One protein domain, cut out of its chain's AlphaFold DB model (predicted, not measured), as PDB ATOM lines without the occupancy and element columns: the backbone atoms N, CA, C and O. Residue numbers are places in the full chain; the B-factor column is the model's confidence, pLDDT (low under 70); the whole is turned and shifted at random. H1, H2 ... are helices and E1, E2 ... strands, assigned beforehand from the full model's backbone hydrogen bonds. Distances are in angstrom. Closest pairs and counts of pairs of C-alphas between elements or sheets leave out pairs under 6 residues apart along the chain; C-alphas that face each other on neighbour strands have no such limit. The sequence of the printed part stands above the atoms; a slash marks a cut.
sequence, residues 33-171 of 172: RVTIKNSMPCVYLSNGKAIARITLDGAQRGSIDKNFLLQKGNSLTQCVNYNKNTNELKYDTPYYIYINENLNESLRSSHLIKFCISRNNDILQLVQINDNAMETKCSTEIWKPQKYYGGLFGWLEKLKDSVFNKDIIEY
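This is residues 33 to 171 of the 172 residues of an uncharacterized protein of Neisseria zoodegmatis (UniProt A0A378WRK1). A strongly twisted, curled sheet of five strands has the small hairpin E1 and E2 over part of one face, a lopsided sandwich of two sheets face to face. H2 lies away from this body after a long link, and residues 151 to 156 stick out. The printed part has 139 residues, under half in named elements, in the order E1 E2 E3 H1 E4 E5 E6 E7 H2; the class is mixed, helices and strands. The larger sheet runs E3 E4 E5 E6 E7, antiparallel throughout; the whole is compact, with a radius of gyration of the C-alphas of 15.2 A and spans of 43 by 36 by 32 A.

E1, residues 33 to 37, and E2, residues 40 to 45, form a hairpin, with N 35 and O 42 at 2.9 A, within hydrogen-bond range. E3, residues 53 to 58, is antiparallel to E4, residues 94 to 100, with N 55 and O 98 at 2.9 A. E4, E5, residues 111 to 120, E6, residues 123 to 132, and E7, residues 135 to 142, form a meander, each strand the antiparallel neighbour of the one before: N 97 and O 113 are 2.9 A apart, N 118 and O 125 2.9 A, N 130 and O 137 2.8 A. The closest C-alphas of E1 and E6 are those of Thr 35 and Leu 126, 7.7 A apart. H1, residues 66 to 69, only grazes the five-stranded sheet; H2, residues 154 to 164, is not on it. Every O i to N i+4 pair is within hydrogen-bond range in H2; H1 is too short for one.

E1 begins at C-alpha 33 (-29.678, -9.615, -18.791). E5 measures 28.7 A and E6 26.8 A from first to last C-alpha. H2, 15.2 A, ends at C-alpha 164 (-30.833, 3.744, -26.775).

The C-alphas of Asn 121 and Leu 152 are farthest apart, 45.8 A. The printed part has no cut; the links H1 to E4 and E7 to H2 are long. Mean pLDDT of the printed part is 81.0, and 12 residues are under 70, among them 83 to 87.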
ATOM      1  N   ARG A  33     -30.434  -9.220 -17.610       86.38
ATOM      2  CA  ARG A  33     -29.678  -9.615 -18.791       86.38
ATOM      3  C   ARG A  33     -29.015 -10.959 -18.537       86.38
ATOM      4  O   ARG A  33     -28.536 -11.230 -17.435       86.38
ATOM      5  N   VAL A  34     -28.967 -11.776 -19.583       89.06
ATOM      6  CA  VAL A  34     -28.236 -13.043 -19.606       89.06
ATOM      7  C   VAL A  34     -27.157 -12.941 -20.673       89.06
ATOM      8  O   VAL A  34     -27.392 -12.433 -21.767       89.06
ATOM      9  N   THR A  35     -25.960 -13.399 -20.344       88.81
ATOM     10  CA  THR A  35     -24.852 -13.571 -21.286       88.81
ATOM     11  C   THR A  35     -24.263 -14.970 -21.130       88.81
ATOM     12  O   THR A  35     -24.601 -15.674 -20.181       88.81
ATOM     13  N   ILE A  36     -23.368 -15.372 -22.027       86.81
ATOM     14  CA  ILE A  36     -22.587 -16.601 -21.884       86.81
ATOM     15  C   ILE A  36     -21.168 -16.199 -21.487       86.81
ATOM     16  O   ILE A  36     -20.478 -15.507 -22.232       86.81
ATOM     17  N   LYS A  37     -20.727 -16.623 -20.303       83.06
ATOM     18  CA  LYS A  37     -19.387 -16.354 -19.766       83.06
ATOM     19  C   LYS A  37     -18.762 -17.671 -19.334       83.06
ATOM     20  O   LYS A  37     -19.365 -18.408 -18.561       83.06
ATOM     21  N   ASN A  38     -17.559 -17.966 -19.826       79.88
ATOM     22  CA  ASN A  38     -16.875 -19.244 -19.585       79.88
ATOM     23  C   ASN A  38     -17.778 -20.452 -19.898       79.88
ATOM     24  O   ASN A  38     -17.893 -21.372 -19.094       79.88
ATOM     25  N   SER A  39     -18.472 -20.394 -21.040       78.19
ATOM     26  CA  SER A  39     -19.409 -21.429 -21.502       78.19
ATOM     27  C   SER A  39     -20.623 -21.676 -20.595       78.19
ATOM     28  O   SER A  39     -21.299 -22.681 -20.763       78.19
ATOM     29  N   MET A  40     -20.942 -20.768 -19.668       83.19
ATOM     30  CA  MET A  40     -22.107 -20.880 -18.783       83.19
ATOM     31  C   MET A  40     -22.982 -19.620 -18.862       83.19
ATOM     32  O   MET A  40     -22.447 -18.521 -19.048       83.19
ATOM     33  N   PRO A  41     -24.313 -19.726 -18.691       86.12
ATOM     34  CA  PRO A  41     -25.171 -18.558 -18.570       86.12
ATOM     35  C   PRO A  41     -24.769 -17.730 -17.359       86.12
ATOM     36  O   PRO A  41     -24.494 -18.267 -16.285       86.12
ATOM     37  N   CYS A  42     -24.764 -16.419 -17.523       86.69
ATOM     38  CA  CYS A  42     -24.421 -15.474 -16.480       86.69
ATOM     39  C   CYS A  42     -25.446 -14.350 -16.442       86.69
ATOM     40  O   CYS A  42     -25.696 -13.695 -17.456       86.69
ATOM     41  N   VAL A  43     -26.038 -14.134 -15.271       89.19
ATOM     42  CA  VAL A  43     -27.178 -13.234 -15.078       89.19
ATOM     43  C   VAL A  43     -26.760 -11.982 -14.330       89.19
ATOM     44  O   VAL A  43     -25.993 -12.056 -13.368       89.19
ATOM     45  N   TYR A  44     -27.271 -10.827 -14.747       87.00
ATOM     46  CA  TYR A  44     -27.080  -9.566 -14.035       87.00
ATOM     47  C   TYR A  44     -28.216  -8.574 -14.300       87.00
ATOM     48  O   TYR A  44     -28.932  -8.683 -15.295       87.00
ATOM     49  N   LEU A  45     -28.361  -7.585 -13.423       85.12
ATOM     50  CA  LEU A  45     -29.233  -6.432 -13.596       85.12
ATOM     51  C   LEU A  45     -28.440  -5.269 -14.190       85.12
ATOM     52  O   LEU A  45     -27.336  -4.952 -13.753       85.12
ATOM     53  N   SER A  46     -29.004  -4.624 -15.205       76.19
ATOM     54  CA  SER A  46     -28.357  -3.524 -15.940       76.19
ATOM     55  C   SER A  46     -28.295  -2.190 -15.188       76.19
ATOM     56  O   SER A  46     -27.631  -1.266 -15.645       76.19
ATOM     57  N   ASN A  47     -28.962  -2.078 -14.044       75.12
ATOM     58  CA  ASN A  47     -29.108  -0.835 -13.288       75.12
ATOM     59  C   ASN A  47     -28.193  -0.731 -12.066       75.12
ATOM     60  O   ASN A  47     -28.373   0.166 -11.246       75.12
ATOM     61  N   GLY A  48     -27.249  -1.660 -11.902       73.81
ATOM     62  CA  GLY A  48     -26.343  -1.650 -10.757       73.81
ATOM     63  C   GLY A  48     -26.972  -2.117  -9.441       73.81
ATOM     64  O   GLY A  48     -26.258  -2.186  -8.439       73.81
ATOM     65  N   LYS A  49     -28.267  -2.469  -9.409       78.31
ATOM     66  CA  LYS A  49     -28.889  -3.024  -8.201       78.31
ATOM     67  C   LYS A  49     -28.368  -4.442  -7.958       78.31
ATOM     68  O   LYS A  49     -28.209  -5.235  -8.886       78.31
ATOM     69  N   ALA A  50     -28.078  -4.746  -6.695       79.69
ATOM     70  CA  ALA A  50     -27.712  -6.094  -6.282       79.69
ATOM     71  C   ALA A  50     -28.934  -7.015  -6.355       79.69
ATOM     72  O   ALA A  50     -30.064  -6.593  -6.111       79.69
ATOM     73  N   ILE A  51     -28.699  -8.284  -6.670       82.50
ATOM     74  CA  ILE A  51     -29.758  -9.288  -6.709       82.50
ATOM     75  C   ILE A  51     -29.914  -9.870  -5.304       82.50
ATOM     76  O   ILE A  51     -28.926 -10.263  -4.694       82.50
ATOM     77  N   ALA A  52     -31.135  -9.965  -4.776       81.06
ATOM     78  CA  ALA A  52     -31.334 -10.565  -3.456       81.06
ATOM     79  C   ALA A  52     -31.453 -12.090  -3.528       81.06
ATOM     80  O   ALA A  52     -30.925 -12.800  -2.669       81.06
ATOM     81  N   ARG A  53     -32.141 -12.607  -4.552       82.69
ATOM     82  CA  ARG A  53     -32.355 -14.047  -4.730       82.69
ATOM     83  C   ARG A  53     -32.442 -14.428  -6.198       82.69
ATOM     84  O   ARG A  53     -33.189 -13.812  -6.953       82.69
ATOM     85  N   ILE A  54     -31.758 -15.514  -6.552       84.50
ATOM     86  CA  ILE A  54     -31.888 -16.198  -7.839       84.50
ATOM     87  C   ILE A  54     -32.349 -17.634  -7.590       84.50
ATOM     88  O   ILE A  54     -31.689 -18.384  -6.866       84.50
ATOM     89  N   THR A  55     -33.468 -18.013  -8.204       85.44
ATOM     90  CA  THR A  55     -33.940 -19.404  -8.268       85.44
ATOM     91  C   THR A  55     -33.883 -19.887  -9.712       85.44
ATOM     92  O   THR A  55     -34.233 -19.143 -10.627       85.44
ATOM     93  N   LEU A  56     -33.411 -21.113  -9.898       85.50
ATOM     94  CA  LEU A  56     -33.116 -21.745 -11.177       85.50
ATOM     95  C   LEU A  56     -34.024 -22.972 -11.355       85.50
ATOM     96  O   LEU A  56     -34.134 -23.768 -10.418       85.50
ATOM     97  N   ASP A  57     -34.654 -23.133 -12.520       84.69
ATOM     98  CA  ASP A  57     -35.486 -24.302 -12.870       84.69
ATOM     99  C   ASP A  57     -35.383 -24.665 -14.370       84.69
ATOM    100  O   ASP A  57     -34.788 -23.936 -15.172       84.69
ATOM    101  N   GLY A  58     -35.968 -25.803 -14.760       82.50
ATOM    102  CA  GLY A  58     -35.942 -26.354 -16.117       82.50
ATOM    103  C   GLY A  58     -34.732 -27.257 -16.328       82.50
ATOM    104  O   GLY A  58     -34.619 -28.311 -15.698       82.50
ATOM    105  N   ALA A  59     -33.808 -26.834 -17.192       79.69
ATOM    106  CA  ALA A  59     -32.563 -27.542 -17.489       79.69
ATOM    107  C   ALA A  59     -31.794 -27.956 -16.224       79.69
ATOM    108  O   ALA A  59     -31.226 -29.054 -16.165       79.69
ATOM    109  N   GLN A  60     -31.812 -27.114 -15.189       75.19
ATOM    110  CA  GLN A  60     -31.328 -27.471 -13.860       75.19
ATOM    111  C   GLN A  60     -32.129 -26.758 -12.781       75.19
ATOM    112  O   GLN A  60     -32.544 -25.616 -12.968       75.19
ATOM    113  N   ARG A  61     -32.254 -27.418 -11.627       82.62
ATOM    114  CA  ARG A  61     -32.895 -26.877 -10.431       82.62
ATOM    115  C   ARG A  61     -31.856 -26.446  -9.414       82.62
ATOM    116  O   ARG A  61     -30.931 -27.200  -9.120       82.62
ATOM    117  N   GLY A  62     -32.023 -25.256  -8.856       80.44
ATOM    118  CA  GLY A  62     -31.117 -24.757  -7.831       80.44
ATOM    119  C   GLY A  62     -31.481 -23.377  -7.312       80.44
ATOM    120  O   GLY A  62     -32.395 -22.711  -7.794       80.44
ATOM    121  N   SER A  63     -30.732 -22.935  -6.311       82.00
ATOM    122  CA  SER A  63     -30.773 -21.560  -5.822       82.00
ATOM    123  C   SER A  63     -29.358 -21.105  -5.511       82.00
ATOM    124  O   SER A  63     -28.484 -21.929  -5.232       82.00
ATOM    125  N   ILE A  64     -29.121 -19.804  -5.618       80.56
ATOM    126  CA  ILE A  64     -27.805 -19.218  -5.373       80.56
ATOM    127  C   ILE A  64     -27.818 -18.559  -4.000       80.56
ATOM    128  O   ILE A  64     -28.781 -17.881  -3.642       80.56
ATOM    129  N   ASP A  65     -26.746 -18.786  -3.240       75.81
ATOM    130  CA  ASP A  65     -26.602 -18.286  -1.876       75.81
ATOM    131  C   ASP A  65     -26.724 -16.756  -1.807       75.81
ATOM    132  O   ASP A  65     -26.096 -16.023  -2.575       75.81
ATOM    133  N   LYS A  66     -27.513 -16.272  -0.844       73.56
ATOM    134  CA  LYS A  66     -27.773 -14.845  -0.630       73.56
ATOM    135  C   LYS A  66     -26.487 -14.034  -0.444       73.56
ATOM    136  O   LYS A  66     -26.372 -12.951  -1.013       73.56
ATOM    137  N   ASN A  67     -25.536 -14.512   0.355       76.12
ATOM    138  CA  ASN A  67     -24.326 -13.752   0.680       76.12
ATOM    139  C   ASN A  67     -23.443 -13.567  -0.557       76.12
ATOM    140  O   ASN A  67     -22.802 -12.530  -0.714       76.12
ATOM    141  N   PHE A  68     -23.465 -14.541  -1.470       80.06
ATOM    142  CA  PHE A  68     -22.821 -14.421  -2.775       80.06
ATOM    143  C   PHE A  68     -23.503 -13.373  -3.664       80.06
ATOM    144  O   PHE A  68     -22.823 -12.603  -4.343       80.06
ATOM    145  N   LEU A  69     -24.839 -13.328  -3.656       81.12
ATOM    146  CA  LEU A  69     -25.623 -12.405  -4.481       81.12
ATOM    147  C   LEU A  69     -25.537 -10.944  -4.009       81.12
ATOM    148  O   LEU A  69     -25.575 -10.041  -4.835       81.12
ATOM    149  N   LEU A  70     -25.304 -10.684  -2.718       73.94
ATOM    150  CA  LEU A  70     -25.099  -9.314  -2.213       73.94
ATOM    151  C   LEU A  70     -23.874  -8.605  -2.821       73.94
ATOM    152  O   LEU A  70     -23.782  -7.382  -2.765       73.94
ATOM    153  N   GLN A  71     -22.935  -9.357  -3.399       78.50
ATOM    154  CA  GLN A  71     -21.687  -8.833  -3.965       78.50
ATOM    155  C   GLN A  71     -21.612  -8.975  -5.496       78.50
ATOM    156  O   GLN A  71     -20.603  -8.600  -6.098       78.50
ATOM    157  N   LYS A  72     -22.636  -9.564  -6.133       83.19
ATOM    158  CA  LYS A  72     -22.636  -9.947  -7.554       83.19
ATOM    159  C   LYS A  72     -24.015  -9.768  -8.196       83.19
ATOM    160  O   LYS A  72     -25.031  -9.644  -7.532       83.19
ATOM    161  N   GLY A  73     -24.057  -9.763  -9.521       83.00
ATOM    162  CA  GLY A  73     -25.287  -9.689 -10.306       83.00
ATOM    163  C   GLY A  73     -25.752  -8.272 -10.619       83.00
ATOM    164  O   GLY A  73     -26.821  -8.113 -11.186       83.00
ATOM    165  N   ASN A  74     -24.954  -7.256 -10.307       84.88
ATOM    166  CA  ASN A  74     -25.248  -5.848 -10.587       84.88
ATOM    167  C   ASN A  74     -24.583  -5.318 -11.877       84.88
ATOM    168  O   ASN A  74     -24.779  -4.167 -12.251       84.88
ATOM    169  N   SER A  75     -23.747  -6.121 -12.541       84.12
ATOM    170  CA  SER A  75     -23.030  -5.732 -13.758       84.12
ATOM    171  C   SER A  75     -22.613  -6.951 -14.583       84.12
ATOM    172  O   SER A  75     -22.577  -8.074 -14.083       84.12
ATOM    173  N   LEU A  76     -22.241  -6.727 -15.848       83.19
ATOM    174  CA  LEU A  76     -21.727  -7.774 -16.739       83.19
ATOM    175  C   LEU A  76     -20.444  -8.428 -16.194       83.19
ATOM    176  O   LEU A  76     -20.239  -9.636 -16.320       83.19
ATOM    177  N   THR A  77     -19.562  -7.645 -15.571       85.94
ATOM    178  CA  THR A  77     -18.295  -8.151 -15.021       85.94
ATOM    179  C   THR A  77     -18.529  -8.967 -13.754       85.94
ATOM    180  O   THR A  77     -17.920 -10.031 -13.597       85.94
ATOM    181  N   GLN A  78     -19.457  -8.523 -12.903       86.56
ATOM    182  CA  GLN A  78     -19.838  -9.176 -11.652       86.56
ATOM    183  C   GLN A  78     -21.071 -10.072 -11.804       86.56
ATOM    184  O   GLN A  78     -21.738 -10.344 -10.813       86.56
ATOM    185  N   CYS A  79     -21.397 -10.541 -13.007       86.19
ATOM    186  CA  CYS A  79     -22.588 -11.352 -13.229       86.19
ATOM    187  C   CYS A  79     -22.547 -12.677 -12.442       86.19
ATOM    188  O   CYS A  79     -21.490 -13.182 -12.039       86.19
ATOM    189  N   VAL A  80     -23.726 -13.238 -12.201       86.94
ATOM    190  CA  VAL A  80     -23.911 -14.471 -11.445       86.94
ATOM    191  C   VAL A  80     -23.994 -15.640 -12.414       86.94
ATOM    192  O   VAL A  80     -24.972 -15.777 -13.147       86.94
ATOM    193  N   ASN A  81     -22.963 -16.485 -12.410       84.38
ATOM    194  CA  ASN A  81     -22.963 -17.711 -13.200       84.38
ATOM    195  C   ASN A  81     -24.068 -18.654 -12.715       84.38
ATOM    196  O   ASN A  81     -24.231 -18.888 -11.514       84.38
ATOM    197  N   TYR A  82     -24.770 -19.243 -13.669       73.00
ATOM    198  CA  TYR A  82     -25.735 -20.301 -13.443       73.00
ATOM    199  C   TYR A  82     -25.016 -21.557 -12.929       73.00
ATOM    200  O   TYR A  82     -24.097 -22.052 -13.573       73.00
ATOM    201  N   ASN A  83     -25.424 -22.026 -11.745       63.53
ATOM    202  CA  ASN A  83     -25.071 -23.305 -11.120       63.53
ATOM    203  C   ASN A  83     -23.602 -23.768 -11.270       63.53
ATOM    204  O   ASN A  83     -23.280 -24.701 -12.005       63.53
ATOM    205  N   LYS A  84     -22.702 -23.161 -10.488       57.25
ATOM    206  CA  LYS A  84     -21.272 -23.531 -10.434       57.25
ATOM    207  C   LYS A  84     -21.019 -24.987  -9.984       57.25
ATOM    208  O   LYS A  84     -19.919 -25.493 -10.174       57.25
ATOM    209  N   ASN A  85     -21.997 -25.649  -9.362       59.88
ATOM    210  CA  ASN A  85     -21.766 -26.918  -8.663       59.88
ATOM    211  C   ASN A  85     -21.831 -28.148  -9.576       59.88
ATOM    212  O   ASN A  85     -21.147 -29.127  -9.299       59.88
ATOM    213  N   THR A  86     -22.625 -28.115 -10.650       66.19
ATOM    214  CA  THR A  86     -22.729 -29.241 -11.595       66.19
ATOM    215  C   THR A  86     -21.847 -29.060 -12.828       66.19
ATOM    216  O   THR A  86     -21.519 -30.053 -13.465       66.19
ATOM    217  N   ASN A  87     -21.455 -27.819 -13.169       66.19
ATOM    218  CA  ASN A  87     -20.674 -27.458 -14.369       66.19
ATOM    219  C   ASN A  87     -21.194 -28.061 -15.692       66.19
ATOM    220  O   ASN A  87     -20.477 -28.094 -16.690       66.19
ATOM    221  N   GLU A  88     -22.441 -28.524 -15.722       76.50
ATOM    222  CA  GLU A  88     -23.022 -29.174 -16.887       76.50
ATOM    223  C   GLU A  88     -23.933 -28.190 -17.619       76.50
ATOM    224  O   GLU A  88     -24.905 -27.683 -17.058       76.50
ATOM    225  N   LEU A  89     -23.628 -27.918 -18.882       82.44
ATOM    226  CA  LEU A  89     -24.468 -27.105 -19.750       82.44
ATOM    227  C   LEU A  89     -25.413 -28.015 -20.533       82.44
ATOM    228  O   LEU A  89     -24.952 -28.885 -21.271       82.44
ATOM    229  N   LYS A  90     -26.724 -27.800 -20.421       87.69
ATOM    230  CA  LYS A  90     -27.710 -28.501 -21.256       87.69
ATOM    231  C   LYS A  90     -28.093 -27.654 -22.461       87.69
ATOM    232  O   LYS A  90     -28.492 -26.498 -22.298       87.69
ATOM    233  N   TYR A  91     -27.981 -28.242 -23.643       89.88
ATOM    234  CA  TYR A  91     -28.390 -27.626 -24.902       89.88
ATOM    235  C   TYR A  91     -29.859 -27.899 -25.191       89.88
ATOM    236  O   TYR A  91     -30.420 -28.878 -24.692       89.88
ATOM    237  N   ASP A  92     -30.474 -26.999 -25.958       89.38
ATOM    238  CA  ASP A  92     -31.835 -27.123 -26.491       89.38
ATOM    239  C   ASP A  92     -32.868 -27.525 -25.421       89.38
ATOM    240  O   ASP A  92     -33.864 -28.197 -25.681       89.38
ATOM    241  N   THR A  93     -32.622 -27.069 -24.187       90.19
ATOM    242  CA  THR A  93     -33.472 -27.272 -23.017       90.19
ATOM    243  C   THR A  93     -33.838 -25.910 -22.418       90.19
ATOM    244  O   THR A  93     -32.946 -25.069 -22.264       90.19
ATOM    245  N   PRO A  94     -35.110 -25.675 -22.047       90.75
ATOM    246  CA  PRO A  94     -35.538 -24.445 -21.386       90.75
ATOM    247  C   PRO A  94     -34.842 -24.179 -20.045       90.75
ATOM    248  O   PRO A  94     -34.786 -25.048 -19.172       90.75
ATOM    249  N   TYR A  95     -34.375 -22.948 -19.860       88.88
ATOM    250  CA  TYR A  95     -33.893 -22.394 -18.598       88.88
ATOM    251  C   TYR A  95     -34.883 -21.350 -18.090       88.88
ATOM    252  O   TYR A  95     -35.290 -20.448 -18.831       88.88
ATOM    253  N   TYR A  96     -35.215 -21.443 -16.803       87.62
ATOM    254  CA  TYR A  96     -36.062 -20.480 -16.108       87.62
ATOM    255  C   TYR A  96     -35.291 -19.882 -14.939       87.62
ATOM    256  O   TYR A  96     -34.775 -20.607 -14.083       87.62
ATOM    257  N   ILE A  97     -35.213 -18.555 -14.903       86.94
ATOM    258  CA  ILE A  97     -34.527 -17.815 -13.843       86.94
ATOM    259  C   ILE A  97     -35.501 -16.846 -13.213       86.94
ATOM    260  O   ILE A  97     -36.032 -15.967 -13.884       86.94
ATOM    261  N   TYR A  98     -35.684 -16.997 -11.911       86.88
ATOM    262  CA  TYR A  98     -36.542 -16.152 -11.100       86.88
ATOM    263  C   TYR A  98     -35.657 -15.247 -10.243       86.88
ATOM    264  O   TYR A  98     -34.935 -15.734  -9.363       86.88
ATOM    265  N   ILE A  99     -35.703 -13.943 -10.507       84.69
ATOM    266  CA  ILE A  99     -34.965 -12.917  -9.764       84.69
ATOM    267  C   ILE A  99     -35.923 -12.194  -8.825       84.69
ATOM    268  O   ILE A  99     -36.945 -11.687  -9.276       84.69
ATOM    269  N   ASN A 100     -35.581 -12.115  -7.538       81.00
ATOM    270  CA  ASN A 100     -36.318 -11.292  -6.574       81.00
ATOM    271  C   ASN A 100     -35.427 -10.171  -6.037       81.00
ATOM    272  O   ASN A 100     -34.223 -10.375  -5.822       81.00
ATOM    273  N   GLU A 101     -36.040  -9.015  -5.790       74.69
ATOM    274  CA  GLU A 101     -35.399  -7.875  -5.130       74.69
ATOM    275  C   GLU A 101     -35.404  -8.040  -3.604       74.69
ATOM    276  O   GLU A 101     -34.520  -7.519  -2.923       74.69
ATOM    277  N   ASN A 102     -36.335  -8.835  -3.066       74.94
ATOM    278  CA  ASN A 102     -36.388  -9.201  -1.654       74.94
ATOM    279  C   ASN A 102     -36.350 -10.727  -1.462       74.94
ATOM    280  O   ASN A 102     -36.859 -11.510  -2.256       74.94
ATOM    281  N   LEU A 103     -35.759 -11.179  -0.360       74.00
ATOM    282  CA  LEU A 103     -35.679 -12.603  -0.012       74.00
ATOM    283  C   LEU A 103     -37.024 -13.188   0.398       74.00
ATOM    284  O   LEU A 103     -37.250 -14.385   0.218       74.00
ATOM    285  N   ASN A 104     -37.876 -12.336   0.966       77.06
ATOM    286  CA  ASN A 104     -39.177 -12.708   1.507       77.06
ATOM    287  C   ASN A 104     -40.294 -12.615   0.456       77.06
ATOM    288  O   ASN A 104     -41.440 -12.942   0.752       77.06
ATOM    289  N   GLU A 105     -39.976 -12.165  -0.759       74.62
ATOM    290  CA  GLU A 105     -40.929 -12.102  -1.862       74.62
ATOM    291  C   GLU A 105     -41.255 -13.494  -2.406       74.62
ATOM    292  O   GLU A 105     -40.430 -14.414  -2.437       74.62
ATOM    293  N   SER A 106     -42.507 -13.652  -2.834       74.69
ATOM    294  CA  SER A 106     -42.971 -14.884  -3.459       74.69
ATOM    295  C   SER A 106     -42.359 -15.035  -4.857       74.69
ATOM    296  O   SER A 106     -42.089 -14.050  -5.531       74.69
ATOM    297  N   LEU A 107     -42.232 -16.260  -5.379       68.56
ATOM    298  CA  LEU A 107     -41.818 -16.447  -6.782       68.56
ATOM    299  C   LEU A 107     -42.816 -15.825  -7.780       68.56
ATOM    300  O   LEU A 107     -42.427 -15.444  -8.880       68.56
ATOM    301  N   ARG A 108     -44.084 -15.650  -7.387       68.81
ATOM    302  CA  ARG A 108     -45.097 -14.887  -8.138       68.81
ATOM    303  C   ARG A 108     -44.884 -13.371  -8.087       68.81
ATOM    304  O   ARG A 108     -45.726 -12.630  -8.548       68.81
ATOM    305  N   SER A 109     -43.824 -12.884  -7.471       69.94
ATOM    306  CA  SER A 109     -43.387 -11.491  -7.579       69.94
ATOM    307  C   SER A 109     -41.940 -11.427  -8.060       69.94
ATOM    308  O   SER A 109     -41.264 -10.423  -7.882       69.94
ATOM    309  N   SER A 110     -41.449 -12.509  -8.666       76.31
ATOM    310  CA  SER A 110     -40.120 -12.527  -9.254       76.31
ATOM    311  C   SER A 110     -40.166 -12.071 -10.704       76.31
ATOM    312  O   SER A 110     -41.138 -12.290 -11.433       76.31
ATOM    313  N   HIS A 111     -39.065 -11.480 -11.140       79.50
ATOM    314  CA  HIS A 111     -38.802 -11.294 -12.549       79.50
ATOM    315  C   HIS A 111     -38.358 -12.620 -13.163       79.50
ATOM    316  O   HIS A 111     -37.332 -13.185 -12.773       79.50
ATOM    317  N   LEU A 112     -39.149 -13.108 -14.117       84.19
ATOM    318  CA  LEU A 112     -38.911 -14.367 -14.803       84.19
ATOM    319  C   LEU A 112     -38.174 -14.133 -16.121       84.19
ATOM    320  O   LEU A 112     -38.691 -13.499 -17.042       84.19
ATOM    321  N   ILE A 113     -36.996 -14.736 -16.227       87.88
ATOM    322  CA  ILE A 113     -36.215 -14.821 -17.453       87.88
ATOM    323  C   ILE A 113     -36.327 -16.235 -18.008       87.88
ATOM    324  O   ILE A 113     -36.053 -17.215 -17.314       87.88
ATOM    325  N   LYS A 114     -36.700 -16.317 -19.282       88.44
ATOM    326  CA  LYS A 114     -36.856 -17.553 -20.047       88.44
ATOM    327  C   LYS A 114     -35.872 -17.541 -21.213       88.44
ATOM    328  O   LYS A 114     -35.904 -16.603 -22.007       88.44
ATOM    329  N   PHE A 115     -35.019 -18.551 -21.333       91.06
ATOM    330  CA  PHE A 115     -34.139 -18.721 -22.496       91.06
ATOM    331  C   PHE A 115     -33.762 -20.188 -22.702       91.06
ATOM    332  O   PHE A 115     -33.932 -21.020 -21.819       91.06
ATOM    333  N   CYS A 116     -33.198 -20.490 -23.862       92.06
ATOM    334  CA  CYS A 116     -32.476 -21.723 -24.125       92.06
ATOM    335  C   CYS A 116     -31.054 -21.411 -24.574       92.06
ATOM    336  O   CYS A 116     -30.748 -20.298 -25.002       92.06
ATOM    337  N   ILE A 117     -30.198 -22.425 -24.520       91.12
ATOM    338  CA  ILE A 117     -28.863 -22.368 -25.102       91.12
ATOM    339  C   ILE A 117     -28.854 -23.321 -26.277       91.12
ATOM    340  O   ILE A 117     -29.047 -24.522 -26.095       91.12
ATOM    341  N   SER A 118     -28.635 -22.782 -27.466       90.56
ATOM    342  CA  SER A 118     -28.486 -23.576 -28.678       90.56
ATOM    343  C   SER A 118     -27.031 -23.552 -29.127       90.56
ATOM    344  O   SER A 118     -26.303 -22.582 -28.883       90.56
ATOM    345  N   ARG A 119     -26.603 -24.640 -29.765       87.00
ATOM    346  CA  ARG A 119     -25.269 -24.783 -30.339       87.00
ATOM    347  C   ARG A 119     -25.402 -25.004 -31.836       87.00
ATOM    348  O   ARG A 119     -25.942 -26.019 -32.261       87.00
ATOM    349  N   ASN A 120     -24.885 -24.070 -32.622       82.50
ATOM    350  CA  ASN A 120     -24.849 -24.178 -34.077       82.50
ATOM    351  C   ASN A 120     -23.406 -24.004 -34.553       82.50
ATOM    352  O   ASN A 120     -22.825 -22.944 -34.331       82.50
ATOM    353  N   ASN A 121     -22.824 -25.036 -35.174       81.69
ATOM    354  CA  ASN A 121     -21.439 -25.025 -35.671       81.69
ATOM    355  C   ASN A 121     -20.429 -24.503 -34.628       81.69
ATOM    356  O   ASN A 121     -19.681 -23.569 -34.892       81.69
ATOM    357  N   ASP A 122     -20.471 -25.059 -33.413       80.88
ATOM    358  CA  ASP A 122     -19.663 -24.652 -32.248       80.88
ATOM    359  C   ASP A 122     -19.910 -23.251 -31.673       80.88
ATOM    360  O   ASP A 122     -19.367 -22.918 -30.618       80.88
ATOM    361  N   ILE A 123     -20.799 -22.461 -32.270       84.12
ATOM    362  CA  ILE A 123     -21.207 -21.171 -31.723       84.12
ATOM    363  C   ILE A 123     -22.342 -21.395 -30.722       84.12
ATOM    364  O   ILE A 123     -23.393 -21.950 -31.048       84.12
ATOM    365  N   LEU A 124     -22.113 -20.948 -29.487       87.94
ATOM    366  CA  LEU A 124     -23.121 -20.924 -28.432       87.94
ATOM    367  C   LEU A 124     -23.968 -19.662 -28.546       87.94
ATOM    368  O   LEU A 124     -23.437 -18.552 -28.599       87.94
ATOM    369  N   GLN A 125     -25.284 -19.829 -28.519       89.19
ATOM    370  CA  GLN A 125     -26.228 -18.723 -28.611       89.19
ATOM    371  C   GLN A 125     -27.369 -18.881 -27.610       89.19
ATOM    372  O   GLN A 125     -27.853 -19.985 -27.355       89.19
ATOM    373  N   LEU A 126     -27.809 -17.752 -27.056       91.00
ATOM    374  CA  LEU A 126     -29.043 -17.684 -26.287       91.00
ATOM    375  C   LEU A 126     -30.203 -17.534 -27.268       91.00
ATOM    376  O   LEU A 126     -30.208 -16.609 -28.083       91.00
ATOM    377  N   VAL A 127     -31.182 -18.424 -27.175       91.31
ATOM    378  CA  VAL A 127     -32.380 -18.406 -28.020       91.31
ATOM    379  C   VAL A 127     -33.638 -18.322 -27.168       91.31
ATOM    380  O   VAL A 127     -33.630 -18.651 -25.977       91.31
ATOM    381  N   GLN A 128     -34.722 -17.822 -27.749       90.81
ATOM    382  CA  GLN A 128     -35.998 -17.697 -27.054       90.81
ATOM    383  C   GLN A 128     -36.625 -19.073 -26.819       90.81
ATOM    384  O   GLN A 128     -36.327 -20.044 -27.520       90.81
ATOM    385  N   ILE A 129     -37.532 -19.136 -25.852       90.06
ATOM    386  CA  ILE A 129     -38.417 -20.280 -25.650       90.06
ATOM    387  C   ILE A 129     -39.719 -20.004 -26.404       90.06
ATOM    388  O   ILE A 129     -40.322 -18.948 -26.223       90.06
ATOM    389  N   ASN A 130     -40.158 -20.962 -27.216       86.75
ATOM    390  CA  ASN A 130     -41.507 -20.997 -27.754       86.75
ATOM    391  C   ASN A 130     -42.391 -21.773 -26.768       86.75
ATOM    392  O   ASN A 130     -42.229 -22.982 -26.592       86.75
ATOM    393  N   ASP A 131     -43.260 -21.046 -26.075       79.44
ATOM    394  CA  ASP A 131     -44.141 -21.564 -25.030       79.44
ATOM    395  C   ASP A 131     -45.565 -21.578 -25.593       79.44
ATOM    396  O   ASP A 131     -46.203 -20.529 -25.709       79.44
ATOM    397  N   ASN A 132     -46.038 -22.747 -26.027       80.06
ATOM    398  CA  ASN A 132     -47.409 -22.920 -26.500       80.06
ATOM    399  C   ASN A 132     -48.193 -23.812 -25.524       80.06
ATOM    400  O   ASN A 132     -47.619 -24.470 -24.662       80.06
ATOM    401  N   ALA A 133     -49.523 -23.839 -25.644       70.31
ATOM    402  CA  ALA A 133     -50.392 -24.541 -24.693       70.31
ATOM    403  C   ALA A 133     -50.138 -26.061 -24.584       70.31
ATOM    404  O   ALA A 133     -50.637 -26.689 -23.653       70.31
ATOM    405  N   MET A 134     -49.408 -26.659 -25.530       69.00
ATOM    406  CA  MET A 134     -49.150 -28.100 -25.580       69.00
ATOM    407  C   MET A 134     -47.697 -28.453 -25.256       69.00
ATOM    408  O   MET A 134     -47.430 -29.578 -24.839       69.00
ATOM    409  N   GLU A 135     -46.758 -27.527 -25.452       79.12
ATOM    410  CA  GLU A 135     -45.338 -27.808 -25.326       79.12
ATOM    411  C   GLU A 135     -44.494 -26.539 -25.156       79.12
ATOM    412  O   GLU A 135     -44.718 -25.515 -25.808       79.12
ATOM    413  N   THR A 136     -43.450 -26.652 -24.335       84.75
ATOM    414  CA  THR A 136     -42.423 -25.623 -24.196       84.75
ATOM    415  C   THR A 136     -41.123 -26.101 -24.840       84.75
ATOM    416  O   THR A 136     -40.508 -27.064 -24.380       84.75
ATOM    417  N   LYS A 137     -40.692 -25.427 -25.910       89.31
ATOM    418  CA  LYS A 137     -39.521 -25.801 -26.725       89.31
ATOM    419  C   LYS A 137     -38.588 -24.620 -26.958       89.31
ATOM    420  O   LYS A 137     -38.997 -23.465 -26.906       89.31
ATOM    421  N   CYS A 138     -37.329 -24.905 -27.263       91.19
ATOM    422  CA  CYS A 138     -36.394 -23.879 -27.712       91.19
ATOM    423  C   CYS A 138     -36.724 -23.447 -29.144       91.19
ATOM    424  O   CYS A 138     -37.029 -24.275 -30.000       91.19
ATOM    425  N   SER A 139     -36.686 -22.141 -29.390       90.88
ATOM    426  CA  SER A 139     -36.855 -21.561 -30.722       90.88
ATOM    427  C   SER A 139     -35.507 -21.407 -31.433       90.88
ATOM    428  O   SER A 139     -34.446 -21.609 -30.844       90.88
ATOM    429  N   THR A 140     -35.547 -20.990 -32.697       89.31
ATOM    430  CA  THR A 140     -34.369 -20.538 -33.450       89.31
ATOM    431  C   THR A 140     -34.137 -19.030 -33.339       89.31
ATOM    432  O   THR A 140     -33.150 -18.517 -33.865       89.31
ATOM    433  N   GLU A 141     -35.030 -18.299 -32.668       90.19
ATOM    434  CA  GLU A 141     -34.937 -16.850 -32.544       90.19
ATOM    435  C   GLU A 141     -33.950 -16.457 -31.450       90.19
ATOM    436  O   GLU A 141     -33.976 -16.999 -30.344       90.19
ATOM    437  N   ILE A 142     -33.106 -15.463 -31.731       89.44
ATOM    438  CA  ILE A 142     -32.137 -14.949 -30.759       89.44
ATOM    439  C   ILE A 142     -32.879 -14.390 -29.542       89.44
ATOM    440  O   ILE A 142     -33.845 -13.626 -29.666       89.44
ATOM    441  N   TRP A 143     -32.407 -14.769 -28.357       90.62
ATOM    442  CA  TRP A 143     -32.928 -14.265 -27.098       90.62
ATOM    443  C   TRP A 143     -32.643 -12.773 -26.941       90.62
ATOM    444  O   TRP A 143     -31.550 -12.292 -27.243       90.62
ATOM    445  N   LYS A 144     -33.627 -12.046 -26.417       86.62
ATOM    446  CA  LYS A 144     -33.533 -10.618 -26.140       86.62
ATOM    447  C   LYS A 144     -33.983 -10.328 -24.711       86.62
ATOM    448  O   LYS A 144     -34.939 -10.956 -24.249       86.62
ATOM    449  N   PRO A 145     -33.332  -9.382 -24.013       84.06
ATOM    450  CA  PRO A 145     -33.772  -8.967 -22.692       84.06
ATOM    451  C   PRO A 145     -35.186  -8.390 -22.750       84.06
ATOM    452  O   PRO A 145     -35.548  -7.692 -23.699       84.06
ATOM    453  N   GLN A 146     -35.979  -8.679 -21.723       80.81
ATOM    454  CA  GLN A 146     -37.385  -8.299 -21.667       80.81
ATOM    455  C   GLN A 146     -37.608  -7.240 -20.583       80.81
ATOM    456  O   GLN A 146     -37.045  -7.338 -19.491       80.81
ATOM    457  N   LYS A 147     -38.426  -6.224 -20.874       76.94
ATOM    458  CA  LYS A 147     -38.771  -5.151 -19.927       76.94
ATOM    459  C   LYS A 147     -40.260  -4.834 -19.965       76.94
ATOM    460  O   LYS A 147     -40.884  -4.845 -21.024       76.94
ATOM    461  N   TYR A 148     -40.840  -4.593 -18.793       73.94
ATOM    462  CA  TYR A 148     -42.234  -4.190 -18.660       73.94
ATOM    463  C   TYR A 148     -42.306  -2.666 -18.565       73.94
ATOM    464  O   TYR A 148     -41.647  -2.073 -17.715       73.94
ATOM    465  N   TYR A 149     -43.104  -2.042 -19.430       71.81
ATOM    466  CA  TYR A 149     -43.270  -0.587 -19.514       71.81
ATOM    467  C   TYR A 149     -44.612  -0.135 -18.918       71.81
ATOM    468  O   TYR A 149     -45.388   0.563 -19.568       71.81
ATOM    469  N   GLY A 150     -44.931  -0.567 -17.695       67.88
ATOM    470  CA  GLY A 150     -46.156  -0.141 -17.009       67.88
ATOM    471  C   GLY A 150     -46.023   1.170 -16.235       67.88
ATOM    472  O   GLY A 150     -44.932   1.697 -16.034       67.88
ATOM    473  N   GLY A 151     -47.161   1.679 -15.757       69.19
ATOM    474  CA  GLY A 151     -47.243   2.909 -14.964       69.19
ATOM    475  C   GLY A 151     -47.373   4.190 -15.797       69.19
ATOM    476  O   GLY A 151     -47.342   4.169 -17.027       69.19
ATOM    477  N   LEU A 152     -47.525   5.326 -15.107       70.25
ATOM    478  CA  LEU A 152     -47.839   6.631 -15.715       70.25
ATOM    479  C   LEU A 152     -46.769   7.117 -16.718       70.25
ATOM    480  O   LEU A 152     -47.082   7.859 -17.647       70.25
ATOM    481  N   PHE A 153     -45.520   6.662 -16.562       76.75
ATOM    482  CA  PHE A 153     -44.373   7.054 -17.393       76.75
ATOM    483  C   PHE A 153     -43.773   5.912 -18.227       76.75
ATOM    484  O   PHE A 153     -42.739   6.105 -18.868       76.75
ATOM    485  N   GLY A 154     -44.419   4.743 -18.289       73.50
ATOM    486  CA  GLY A 154     -43.897   3.592 -19.035       73.50
ATOM    487  C   GLY A 154     -43.682   3.873 -20.530       73.50
ATOM    488  O   GLY A 154     -42.703   3.421 -21.119       73.50
ATOM    489  N   TRP A 155     -44.530   4.709 -21.138       77.25
ATOM    490  CA  TRP A 155     -44.390   5.128 -22.540       77.25
ATOM    491  C   TRP A 155     -43.109   5.936 -22.800       77.25
ATOM    492  O   TRP A 155     -42.494   5.788 -23.857       77.25
ATOM    493  N   LEU A 156     -42.686   6.768 -21.841       80.00
ATOM    494  CA  LEU A 156     -41.474   7.578 -21.951       80.00
ATOM    495  C   LEU A 156     -40.235   6.687 -21.854       80.00
ATOM    496  O   LEU A 156     -39.280   6.854 -22.614       80.00
ATOM    497  N   GLU A 157     -40.272   5.697 -20.964       73.94
ATOM    498  CA  GLU A 157     -39.221   4.686 -20.883       73.94
ATOM    499  C   GLU A 157     -39.134   3.839 -22.151       73.94
ATOM    500  O   GLU A 157     -38.036   3.605 -22.649       73.94
ATOM    501  N   LYS A 158     -40.276   3.441 -22.716       80.62
ATOM    502  CA  LYS A 158     -40.332   2.705 -23.983       80.62
ATOM    503  C   LYS A 158     -39.736   3.510 -25.130       80.62
ATOM    504  O   LYS A 158     -38.982   2.967 -25.935       80.62
ATOM    505  N   LEU A 159     -40.033   4.809 -25.192       79.88
ATOM    506  CA  LEU A 159     -39.440   5.710 -26.175       79.88
ATOM    507  C   LEU A 159     -37.919   5.787 -25.992       79.88
ATOM    508  O   LEU A 159     -37.178   5.600 -26.958       79.88
ATOM    509  N   LYS A 160     -37.448   6.000 -24.758       80.38
ATOM    510  CA  LYS A 160     -36.016   6.027 -24.429       80.38
ATOM    511  C   LYS A 160     -35.328   4.730 -24.864       80.38
ATOM    512  O   LYS A 160     -34.318   4.778 -25.566       80.38
ATOM    513  N   ASP A 161     -35.886   3.581 -24.508       78.38
ATOM    514  CA  ASP A 161     -35.304   2.280 -24.830       78.38
ATOM    515  C   ASP A 161     -35.366   1.980 -26.342       78.38
ATOM    516  O   ASP A 161     -34.416   1.420 -26.883       78.38
ATOM    517  N   SER A 162     -36.371   2.471 -27.079       78.38
ATOM    518  CA  SER A 162     -36.418   2.346 -28.550       78.38
ATOM    519  C   SER A 162     -35.267   3.063 -29.276       78.38
ATOM    520  O   SER A 162     -34.872   2.662 -30.374       78.38
ATOM    521  N   VAL A 163     -34.700   4.103 -28.655       80.25
ATOM    522  CA  VAL A 163     -33.575   4.877 -29.202       80.25
ATOM    523  C   VAL A 163     -32.240   4.310 -28.725       80.25
ATOM    524  O   VAL A 163     -31.341   4.094 -29.543       80.25
ATOM    525  N   PHE A 164     -32.113   4.053 -27.421       77.38
ATOM    526  CA  PHE A 164     -30.833   3.744 -26.775       77.38
ATOM    527  C   PHE A 164     -30.589   2.250 -26.526       77.38
ATOM    528  O   PHE A 164     -29.436   1.845 -26.423       77.38
ATOM    529  N   ASN A 165     -31.635   1.423 -26.468       75.38
ATOM    530  CA  ASN A 165     -31.566   0.006 -26.100       75.38
ATOM    531  C   ASN A 165     -32.418  -0.862 -27.048       75.38
ATOM    532  O   ASN A 165     -33.365  -1.540 -26.645       75.38
ATOM    533  N   LYS A 166     -32.073  -0.830 -28.342       74.88
ATOM    534  CA  LYS A 166     -32.818  -1.490 -29.438       74.88
ATOM    535  C   LYS A 166     -32.915  -3.017 -29.316       74.88
ATOM    536  O   LYS A 166     -33.649  -3.657 -30.068       74.88
ATOM    537  N   ASP A 167     -32.132  -3.607 -28.422       77.56
ATOM    538  CA  ASP A 167     -32.100  -5.032 -28.123       77.56
ATOM    539  C   ASP A 167     -33.188  -5.467 -27.130       77.56
ATOM    540  O   ASP A 167     -33.471  -6.659 -27.062       77.56
ATOM    541  N   ILE A 168     -33.823  -4.541 -26.403       78.00
ATOM    542  CA  ILE A 168     -34.881  -4.855 -25.434       78.00
ATOM    543  C   ILE A 168     -36.214  -5.079 -26.144       78.00
ATOM    544  O   ILE A 168     -36.636  -4.280 -26.981       78.00
ATOM    545  N   ILE A 169     -36.921  -6.131 -25.743       79.00
ATOM    546  CA  ILE A 169     -38.310  -6.369 -26.136       79.00
ATOM    547  C   ILE A 169     -39.259  -6.105 -24.963       79.00
ATOM    548  O   ILE A 169     -38.936  -6.329 -23.798       79.00
ATOM    549  N   GLU A 170     -40.440  -5.582 -25.274       72.56
ATOM    550  CA  GLU A 170     -41.500  -5.356 -24.293       72.56
ATOM    551  C   GLU A 170     -42.174  -6.679 -23.901       72.56
ATOM    552  O   GLU A 170     -42.430  -7.522 -24.764       72.56
ATOM    553  N   TYR A 171     -42.499  -6.841 -22.613       67.88
ATOM    554  CA  TYR A 171     -43.427  -7.888 -22.170       67.88
ATOM    555  C   TYR A 171     -44.832  -7.608 -22.711       67.88
ATOM    556  O   TYR A 171     -45.381  -6.534 -22.461       67.88
TER     557      TYR A 171